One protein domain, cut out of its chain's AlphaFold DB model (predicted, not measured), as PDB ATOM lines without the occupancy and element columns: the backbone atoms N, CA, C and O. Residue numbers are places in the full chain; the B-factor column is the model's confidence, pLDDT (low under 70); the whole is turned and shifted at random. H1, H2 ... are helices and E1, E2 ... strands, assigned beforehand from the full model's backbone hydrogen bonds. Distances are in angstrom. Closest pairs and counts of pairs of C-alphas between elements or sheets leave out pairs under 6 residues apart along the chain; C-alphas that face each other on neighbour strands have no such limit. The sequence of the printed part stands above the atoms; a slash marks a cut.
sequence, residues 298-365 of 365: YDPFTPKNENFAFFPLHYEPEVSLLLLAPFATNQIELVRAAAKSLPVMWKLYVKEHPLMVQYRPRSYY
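This is residues 298 to 365 of the 365 residues of an uncharacterized protein of Parcubacteria group bacterium Greene0416_79 (UniProt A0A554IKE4). With little regular structure, this is a ribbon of two parallel strands, E1 and E2, with helix H2 packed over one face; residues 322 to 328, of which 322 belongs to the small helix H1, stick out. The printed part has 68 residues, 27 in named elements: E1, H1, H2, E2, a mixed class. It is only just loose, close to compact, with radius of gyration of the C-alphas 13.2 A and spans 37 by 25 by 19 A.

E1, residues 307 to 312, and E2, residues 346 to 351, are parallel neighbours; N 309 and O 347, 2.8 A, are within hydrogen-bond range. H1, residues 319 to 322, and H2, residues 331 to 341, complete a strand-helix-strand unit, parallel strands joined through helices, its crossover right-handed. The closest C-alphas of H2 and E2, Ala 339 and Leu 348, are 5.8 A apart. H1 and H2 are apart. Every O i to N i+4 pair in H2 is within hydrogen-bond range; H1 is too short for one.

E1 begins at C-alpha 307 (131.343, 171.583, 160.676) and is 16.8 A long; H2 is 15.1 A. E2, 15.9 A, ends at C-alpha 351 (126.424, 185.484, 153.982).

The printed part has no cut and no long link; no printed residue is under 70.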
ATOM      1  N   TYR A 298     116.894 185.019 157.108       86.88
ATOM      2  CA  TYR A 298     118.146 184.606 157.739       86.88
ATOM      3  C   TYR A 298     117.898 183.547 158.800       86.88
ATOM      4  O   TYR A 298     117.171 183.774 159.768       86.88
ATOM      5  N   ASP A 299     118.610 182.436 158.666       86.75
ATOM      6  CA  ASP A 299     118.723 181.459 159.735       86.75
ATOM      7  C   ASP A 299     119.588 182.006 160.884       86.75
ATOM      8  O   ASP A 299     120.551 182.757 160.657       86.75
ATOM      9  N   PRO A 300     119.295 181.626 162.141       83.75
ATOM     10  CA  PRO A 300     120.175 181.932 163.256       83.75
ATOM     11  C   PRO A 300     121.532 181.245 163.060       83.75
ATOM     12  O   PRO A 300     121.620 180.049 162.792       83.75
ATOM     13  N   PHE A 301     122.619 181.996 163.240       84.12
ATOM     14  CA  PHE A 301     123.968 181.442 163.164       84.12
ATOM     15  C   PHE A 301     124.358 180.792 164.499       84.12
ATOM     16  O   PHE A 301     124.704 181.487 165.459       84.12
ATOM     17  N   THR A 302     124.318 179.457 164.565       82.56
ATOM     18  CA  THR A 302     124.667 178.676 165.769       82.56
ATOM     19  C   THR A 302     125.766 177.641 165.490       82.56
ATOM     20  O   THR A 302     125.494 176.445 165.544       82.56
ATOM     21  N   PRO A 303     127.030 178.063 165.276       78.50
ATOM     22  CA  PRO A 303     128.134 177.190 164.847       78.50
ATOM     23  C   PRO A 303     128.629 176.198 165.912       78.50
ATOM     24  O   PRO A 303     129.657 175.544 165.731       78.50
ATOM     25  N   LYS A 304     127.969 176.110 167.072       78.75
ATOM     26  CA  LYS A 304     128.415 175.224 168.148       78.75
ATOM     27  C   LYS A 304     128.147 173.774 167.735       78.75
ATOM     28  O   LYS A 304     126.994 173.388 167.589       78.75
ATOM     29  N   ASN A 305     129.217 172.987 167.623       82.31
ATOM     30  CA  ASN A 305     129.218 171.547 167.326       82.31
ATOM     31  C   ASN A 305     128.825 171.154 165.890       82.31
ATOM     32  O   ASN A 305     128.374 170.035 165.664       82.31
ATOM     33  N   GLU A 306     129.035 172.032 164.914       89.44
ATOM     34  CA  GLU A 306     128.827 171.711 163.501       89.44
ATOM     35  C   GLU A 306     130.046 172.087 162.660       89.44
ATOM     36  O   GLU A 306     130.691 173.114 162.875       89.44
ATOM     37  N   ASN A 307     130.356 171.241 161.683       93.62
ATOM     38  CA  ASN A 307     131.343 171.583 160.676       93.62
ATOM     39  C   ASN A 307     130.681 172.483 159.642       93.62
ATOM     40  O   ASN A 307     129.588 172.178 159.153       93.62
ATOM     41  N   PHE A 308     131.335 173.583 159.290       94.75
ATOM     42  CA  PHE A 308     130.786 174.484 158.297       94.75
ATOM     43  C   PHE A 308     131.843 175.106 157.400       94.75
ATOM     44  O   PHE A 308     132.974 175.366 157.806       94.75
ATOM     45  N   ALA A 309     131.426 175.395 156.175       95.31
ATOM     46  CA  ALA A 309     132.111 176.295 155.270       95.31
ATOM     47  C   ALA A 309     131.341 177.617 155.184       95.31
ATOM     48  O   ALA A 309     130.131 177.674 155.411       95.31
ATOM     49  N   PHE A 310     132.050 178.688 154.852       95.12
ATOM     50  CA  PHE A 310     131.496 180.032 154.766       95.12
ATOM     51  C   PHE A 310     131.646 180.578 153.347       95.12
ATOM     52  O   PHE A 310     132.749 180.579 152.801       95.12
ATOM     53  N   PHE A 311     130.554 181.081 152.776       96.19
ATOM     54  CA  PHE A 311     130.522 181.683 151.447       96.19
ATOM     55  C   PHE A 311     129.991 183.123 151.522       96.19
ATOM     56  O   PHE A 311     128.793 183.330 151.731       96.19
ATOM     57  N   PRO A 312     130.847 184.147 151.371       94.69
ATOM     58  CA  PRO A 312     130.399 185.529 151.317       94.69
ATOM     59  C   PRO A 312     129.897 185.871 149.913       94.69
ATOM     60  O   PRO A 312     130.657 185.831 148.949       94.69
ATOM     61  N   LEU A 313     128.637 186.283 149.799       93.94
ATOM     62  CA  LEU A 313     128.150 186.859 148.558       93.94
ATOM     63  C   LEU A 313     128.824 188.217 148.312       93.94
ATOM     64  O   LEU A 313     128.995 189.042 149.213       93.94
ATOM     65  N   HIS A 314     129.186 188.457 147.061       92.38
ATOM     66  CA  HIS A 314     129.771 189.687 146.557       92.38
ATOM     67  C   HIS A 314     128.692 190.699 146.165       92.38
ATOM     68  O   HIS A 314     127.551 190.334 145.866       92.38
ATOM     69  N   TYR A 315     129.079 191.976 146.138       88.94
ATOM     70  CA  TYR A 315     128.274 193.056 145.574       88.94
ATOM     71  C   TYR A 315     128.166 192.901 144.051       88.94
ATOM     72  O   TYR A 315     129.174 192.700 143.376       88.94
ATOM     73  N   GLU A 316     126.955 193.019 143.510       86.88
ATOM     74  CA  GLU A 316     126.673 192.853 142.083       86.88
ATOM     75  C   GLU A 316     125.879 194.040 141.537       86.88
ATOM     76  O   GLU A 316     124.972 194.533 142.214       86.88
ATOM     77  N   PRO A 317     126.135 194.469 140.293       86.88
ATOM     78  CA  PRO A 317     127.265 194.113 139.422       86.88
ATOM     79  C   PRO A 317     128.543 194.924 139.748       86.88
ATOM     80  O   PRO A 317     128.486 196.155 139.853       86.88
ATOM     81  N   GLU A 318     129.714 194.277 139.857       87.25
ATOM     82  CA  GLU A 318     130.984 194.928 140.253       87.25
ATOM     83  C   GLU A 318     132.223 194.340 139.559       87.25
ATOM     84  O   GLU A 318     132.219 193.179 139.151       87.25
ATOM     85  N   VAL A 319     133.304 195.127 139.464       88.06
ATOM     86  CA  VAL A 319     134.568 194.739 138.797       88.06
ATOM     87  C   VAL A 319     135.148 193.434 139.356       88.06
ATOM     88  O   VAL A 319     135.691 192.633 138.599       88.06
ATOM     89  N   SER A 320     134.976 193.162 140.655       88.50
ATOM     90  CA  SER A 320     135.454 191.919 141.277       88.50
ATOM     91  C   SER A 320     134.867 190.651 140.656       88.50
ATOM     92  O   SER A 320     135.510 189.613 140.690       88.50
ATOM     93  N   LEU A 321     133.653 190.728 140.108       89.62
ATOM     94  CA  LEU A 321     133.021 189.609 139.411       89.62
ATOM     95  C   LEU A 321     133.162 189.769 137.900       89.62
ATOM     96  O   LEU A 321     133.548 188.837 137.214       89.62
ATOM     97  N   LEU A 322     132.902 190.963 137.372       90.81
ATOM     98  CA  LEU A 322     132.825 191.174 135.928       90.81
ATOM     99  C   LEU A 322     134.186 191.190 135.222       90.81
ATOM    100  O   LEU A 322     134.254 190.833 134.052       90.81
ATOM    101  N   LEU A 323     135.249 191.621 135.909       92.06
ATOM    102  CA  LEU A 323     136.607 191.667 135.357       92.06
ATOM    103  C   LEU A 323     137.472 190.527 135.889       92.06
ATOM    104  O   LEU A 323     138.133 189.849 135.112       92.06
ATOM    105  N   LEU A 324     137.490 190.331 137.212       91.50
ATOM    106  CA  LEU A 324     138.411 189.377 137.845       91.50
ATOM    107  C   LEU A 324     137.898 187.932 137.813       91.50
ATOM    108  O   LEU A 324     138.695 187.005 137.914       91.50
ATOM    109  N   ALA A 325     136.584 187.730 137.678       90.94
ATOM    110  CA  ALA A 325     135.964 186.407 137.703       90.94
ATOM    111  C   ALA A 325     134.789 186.282 136.701       90.94
ATOM    112  O   ALA A 325     133.692 185.867 137.087       90.94
ATOM    113  N   PRO A 326     134.981 186.623 135.408       87.50
ATOM    114  CA  PRO A 326     133.885 186.823 134.449       87.50
ATOM    115  C   PRO A 326     133.020 185.574 134.209       87.50
ATOM    116  O   PRO A 326     131.838 185.691 133.891       87.50
ATOM    117  N   PHE A 327     133.579 184.378 134.411       87.75
ATOM    118  CA  PHE A 327     132.876 183.095 134.266       87.75
ATOM    119  C   PHE A 327     132.251 182.578 135.575       87.75
ATOM    120  O   PHE A 327     131.642 181.515 135.597       87.75
ATOM    121  N   ALA A 328     132.393 183.333 136.665       89.56
ATOM    122  CA  ALA A 328     131.935 183.007 138.012       89.56
ATOM    123  C   ALA A 328     130.994 184.107 138.552       89.56
ATOM    124  O   ALA A 328     130.939 184.393 139.745       89.56
ATOM    125  N   THR A 329     130.246 184.754 137.656       88.81
ATOM    126  CA  THR A 329     129.324 185.850 137.989       88.81
ATOM    127  C   THR A 329     127.999 185.360 138.572       88.81
ATOM    128  O   THR A 329     127.377 186.082 139.342       88.81
ATOM    129  N   ASN A 330     127.561 184.132 138.262       91.38
ATOM    130  CA  ASN A 330     126.353 183.560 138.854       91.38
ATOM    131  C   ASN A 330     126.656 182.955 140.231       91.38
ATOM    132  O   ASN A 330     126.959 181.768 140.367       91.38
ATOM    133  N   GLN A 331     126.553 183.788 141.263       92.69
ATOM    134  CA  GLN A 331     126.862 183.377 142.629       92.69
ATOM    135  C   GLN A 331     125.939 182.285 143.174       92.69
ATOM    136  O   GLN A 331     126.391 181.483 143.985       92.69
ATOM    137  N   ILE A 332     124.683 182.199 142.721       93.19
ATOM    138  CA  ILE A 332     123.765 181.152 143.187       93.19
ATOM    139  C   ILE A 332     124.247 179.779 142.703       93.19
ATOM    140  O   ILE A 332     124.291 178.831 143.487       93.19
ATOM    141  N   GLU A 333     124.667 179.662 141.439       94.44
ATOM    142  CA  GLU A 333     125.232 178.403 140.930       94.44
ATOM    143  C   GLU A 333     126.525 178.028 141.654       94.44
ATOM    144  O   GLU A 333     126.717 176.863 141.997       94.44
ATOM    145  N   LEU A 334     127.381 179.008 141.961       95.38
ATOM    146  CA  LEU A 334     128.601 178.767 142.735       95.38
ATOM    147  C   LEU A 334     128.303 178.296 144.155       95.38
ATOM    148  O   LEU A 334     128.947 177.365 144.628       95.38
ATOM    149  N   VAL A 335     127.311 178.890 144.819       96.69
ATOM    150  CA  VAL A 335     126.844 178.448 146.138       96.69
ATOM    151  C   VAL A 335     126.344 177.005 146.071       96.69
ATOM    152  O   VAL A 335     126.729 176.188 146.906       96.69
ATOM    153  N   ARG A 336     125.533 176.652 145.063       96.69
ATOM    154  CA  ARG A 336     125.040 175.274 144.896       96.69
ATOM    155  C   ARG A 336     126.168 174.291 144.609       96.69
ATOM    156  O   ARG A 336     126.165 173.196 145.166       96.69
ATOM    157  N   ALA A 337     127.115 174.665 143.753       96.94
ATOM    158  CA  ALA A 337     128.287 173.852 143.459       96.94
ATOM    159  C   ALA A 337     129.128 173.638 144.724       96.94
ATOM    160  O   ALA A 337     129.415 172.496 145.070       96.94
ATOM    161  N   ALA A 338     129.421 174.710 145.468       96.94
ATOM    162  CA  ALA A 338     130.157 174.646 146.724       96.94
ATOM    163  C   ALA A 338     129.460 173.733 147.740       96.94
ATOM    164  O   ALA A 338     130.106 172.846 148.286       96.94
ATOM    165  N   ALA A 339     128.146 173.882 147.937       96.69
ATOM    166  CA  ALA A 339     127.378 173.047 148.858       96.69
ATOM    167  C   ALA A 339     127.455 171.554 148.492       96.69
ATOM    168  O   ALA A 339     127.656 170.721 149.369       96.69
ATOM    169  N   LYS A 340     127.356 171.217 147.197       96.94
ATOM    170  CA  LYS A 340     127.471 169.833 146.698       96.94
ATOM    171  C   LYS A 340     128.882 169.253 146.816       96.94
ATOM    172  O   LYS A 340     129.035 168.038 146.778       96.94
ATOM    173  N   SER A 341     129.903 170.100 146.911       97.31
ATOM    174  CA  SER A 341     131.301 169.682 147.062       97.31
ATOM    175  C   SER A 341     131.732 169.499 148.518       97.31
ATOM    176  O   SER A 341     132.838 169.020 148.761       97.31
ATOM    177  N   LEU A 342     130.901 169.884 149.491       97.25
ATOM    178  CA  LEU A 342     131.226 169.714 150.903       97.25
ATOM    179  C   LEU A 342     131.005 168.268 151.373       97.25
ATOM    180  O   LEU A 342     130.140 167.566 150.844       97.25
ATOM    181  N   PRO A 343     131.741 167.817 152.406       97.12
ATOM    182  CA  PRO A 343     131.442 166.550 153.060       97.12
ATOM    183  C   PRO A 343     130.006 166.526 153.599       97.12
ATOM    184  O   PRO A 343     129.498 167.543 154.060       97.12
ATOM    185  N   VAL A 344     129.383 165.345 153.629       95.19
ATOM    186  CA  VAL A 344     127.957 165.159 153.983       95.19
ATOM    187  C   VAL A 344     127.562 165.802 155.323       95.19
ATOM    188  O   VAL A 344     126.436 166.260 155.479       95.19
ATOM    189  N   MET A 345     128.488 165.870 156.284       94.38
ATOM    190  CA  MET A 345     128.250 166.429 157.624       94.38
ATOM    191  C   MET A 345     128.574 167.926 157.754       94.38
ATOM    192  O   MET A 345     128.597 168.451 158.868       94.38
ATOM    193  N   TRP A 346     128.891 168.609 156.654       95.44
ATOM    194  CA  TRP A 346     129.208 170.034 156.647       95.44
ATOM    195  C   TRP A 346     128.018 170.862 156.175       95.44
ATOM    196  O   TRP A 346     127.330 170.505 155.222       95.44
ATOM    197  N   LYS A 347     127.819 172.022 156.804       93.56
ATOM    198  CA  LYS A 347     126.885 173.047 156.325       93.56
ATOM    199  C   LYS A 347     127.614 174.126 155.533       93.56
ATOM    200  O   LYS A 347     128.764 174.450 155.825       93.56
ATOM    201  N   LEU A 348     126.929 174.728 154.565       95.31
ATOM    202  CA  LEU A 348     127.401 175.937 153.894       95.31
ATOM    203  C   LEU A 348     126.634 177.150 154.425       95.31
ATOM    204  O   LEU A 348     125.447 177.297 154.153       95.31
ATOM    205  N   TYR A 349     127.323 178.042 155.137       95.00
ATOM    206  CA  TYR A 349     126.770 179.332 155.535       95.00
ATOM    207  C   TYR A 349     127.015 180.373 154.457       95.00
ATOM    208  O   TYR A 349     128.152 180.790 154.224       95.00
ATOM    209  N   VAL A 350     125.935 180.826 153.831       95.31
ATOM    210  CA  VAL A 350     125.977 181.874 152.814       95.31
ATOM    211  C   VAL A 350     125.661 183.208 153.471       95.31
ATOM    212  O   VAL A 350     124.590 183.399 154.040       95.31
ATOM    213  N   LYS A 351     126.600 184.151 153.405       92.75
ATOM    214  CA  LYS A 351     126.424 185.484 153.982       92.75
ATOM    215  C   LYS A 351     126.180 186.508 152.890       92.75
ATOM    216  O   LYS A 351     127.047 186.756 152.059       92.75
ATOM    217  N   GLU A 352     125.045 187.183 152.977       90.38
ATOM    218  CA  GLU A 352     124.706 188.314 152.122       90.38
ATOM    219  C   GLU A 352     125.693 189.492 152.274       90.38
ATOM    220  O   GLU A 352     126.198 189.807 153.361       90.38
ATOM    221  N   HIS A 353     125.955 190.182 151.165       88.62
ATOM    222  CA  HIS A 353     126.683 191.434 151.152       88.62
ATOM    223  C   HIS A 353     125.814 192.542 151.777       88.62
ATOM    224  O   HIS A 353     124.720 192.819 151.279       88.62
ATOM    225  N   PRO A 354     126.292 193.288 152.794       82.12
ATOM    226  CA  PRO A 354     125.468 194.268 153.514       82.12
ATOM    227  C   PRO A 354     124.781 195.304 152.614       82.12
ATOM    228  O   PRO A 354     123.643 195.699 152.856       82.12
ATOM    229  N   LEU A 355     125.462 195.726 151.545       82.12
ATOM    230  CA  LEU A 355     124.902 196.681 150.590       82.12
ATOM    231  C   LEU A 355     123.858 196.082 149.646       82.12
ATOM    232  O   LEU A 355     123.066 196.854 149.127       82.12
ATOM    233  N   MET A 356     123.832 194.763 149.427       85.69
ATOM    234  CA  MET A 356     122.945 194.102 148.460       85.69
ATOM    235  C   MET A 356     121.602 193.670 149.043       85.69
ATOM    236  O   MET A 356     120.671 193.434 148.276       85.69
ATOM    237  N   VAL A 357     121.453 193.675 150.370       81.94
ATOM    238  CA  VAL A 357     120.208 193.328 151.081       81.94
ATOM    239  C   VAL A 357     118.979 194.053 150.503       81.94
ATOM    240  O   VAL A 357     117.899 193.484 150.392       81.94
ATOM    241  N   GLN A 358     119.133 195.315 150.092       77.69
ATOM    242  CA  GLN A 358     118.039 196.136 149.546       77.69
ATOM    243  C   GLN A 358     117.860 195.990 148.027       77.69
ATOM    244  O   GLN A 358     116.868 196.464 147.464       77.69
ATOM    245  N   TYR A 359     118.834 195.380 147.359       82.38
ATOM    246  CA  TYR A 359     118.930 195.269 145.905       82.38
ATOM    247  C   TYR A 359     118.481 193.901 145.404       82.38
ATOM    248  O   TYR A 359     117.747 193.821 144.418       82.38
ATOM    249  N   ARG A 360     118.785 192.841 146.155       87.12
ATOM    250  CA  ARG A 360     118.288 191.495 145.874       87.12
ATOM    251  C   ARG A 360     116.808 191.373 146.256       87.12
ATOM    252  O   ARG A 360     116.421 191.807 147.346       87.12
ATOM    253  N   PRO A 361     115.940 190.903 145.344       86.94
ATOM    254  CA  PRO A 361     114.562 190.578 145.681       86.94
ATOM    255  C   PRO A 361     114.524 189.351 146.593       86.94
ATOM    256  O   PRO A 361     115.480 188.588 146.661       86.94
ATOM    257  N   ARG A 362     113.395 189.138 147.271       87.62
ATOM    258  CA  ARG A 362     113.220 187.970 148.146       87.62
ATOM    259  C   ARG A 362     113.356 186.649 147.384       87.62
ATOM    260  O   ARG A 362     113.924 185.731 147.931       87.62
ATOM    261  N   SER A 363     112.936 186.608 146.116       87.62
ATOM    262  CA  SER A 363     113.071 185.449 145.216       87.62
ATOM    263  C   SER A 363     114.512 185.099 144.820       87.62
ATOM    264  O   SER A 363     114.712 184.188 144.023       87.62
ATOM    265  N   TYR A 364     115.500 185.885 145.254       88.62
ATOM    266  CA  TYR A 364     116.914 185.556 145.084       88.62
ATOM    267  C   TYR A 364     117.384 184.501 146.096       88.62
ATOM    268  O   TYR A 364     118.281 183.723 145.778       88.62
ATOM    269  N   TYR A 365     116.797 184.524 147.296       86.88
ATOM    270  CA  TYR A 365     117.021 183.563 148.374       86.88
ATOM    271  C   TYR A 365     115.995 182.439 148.243       86.88
ATOM    272  O   TYR A 365     116.378 181.283 148.520       86.88
TER     273      TYR A 365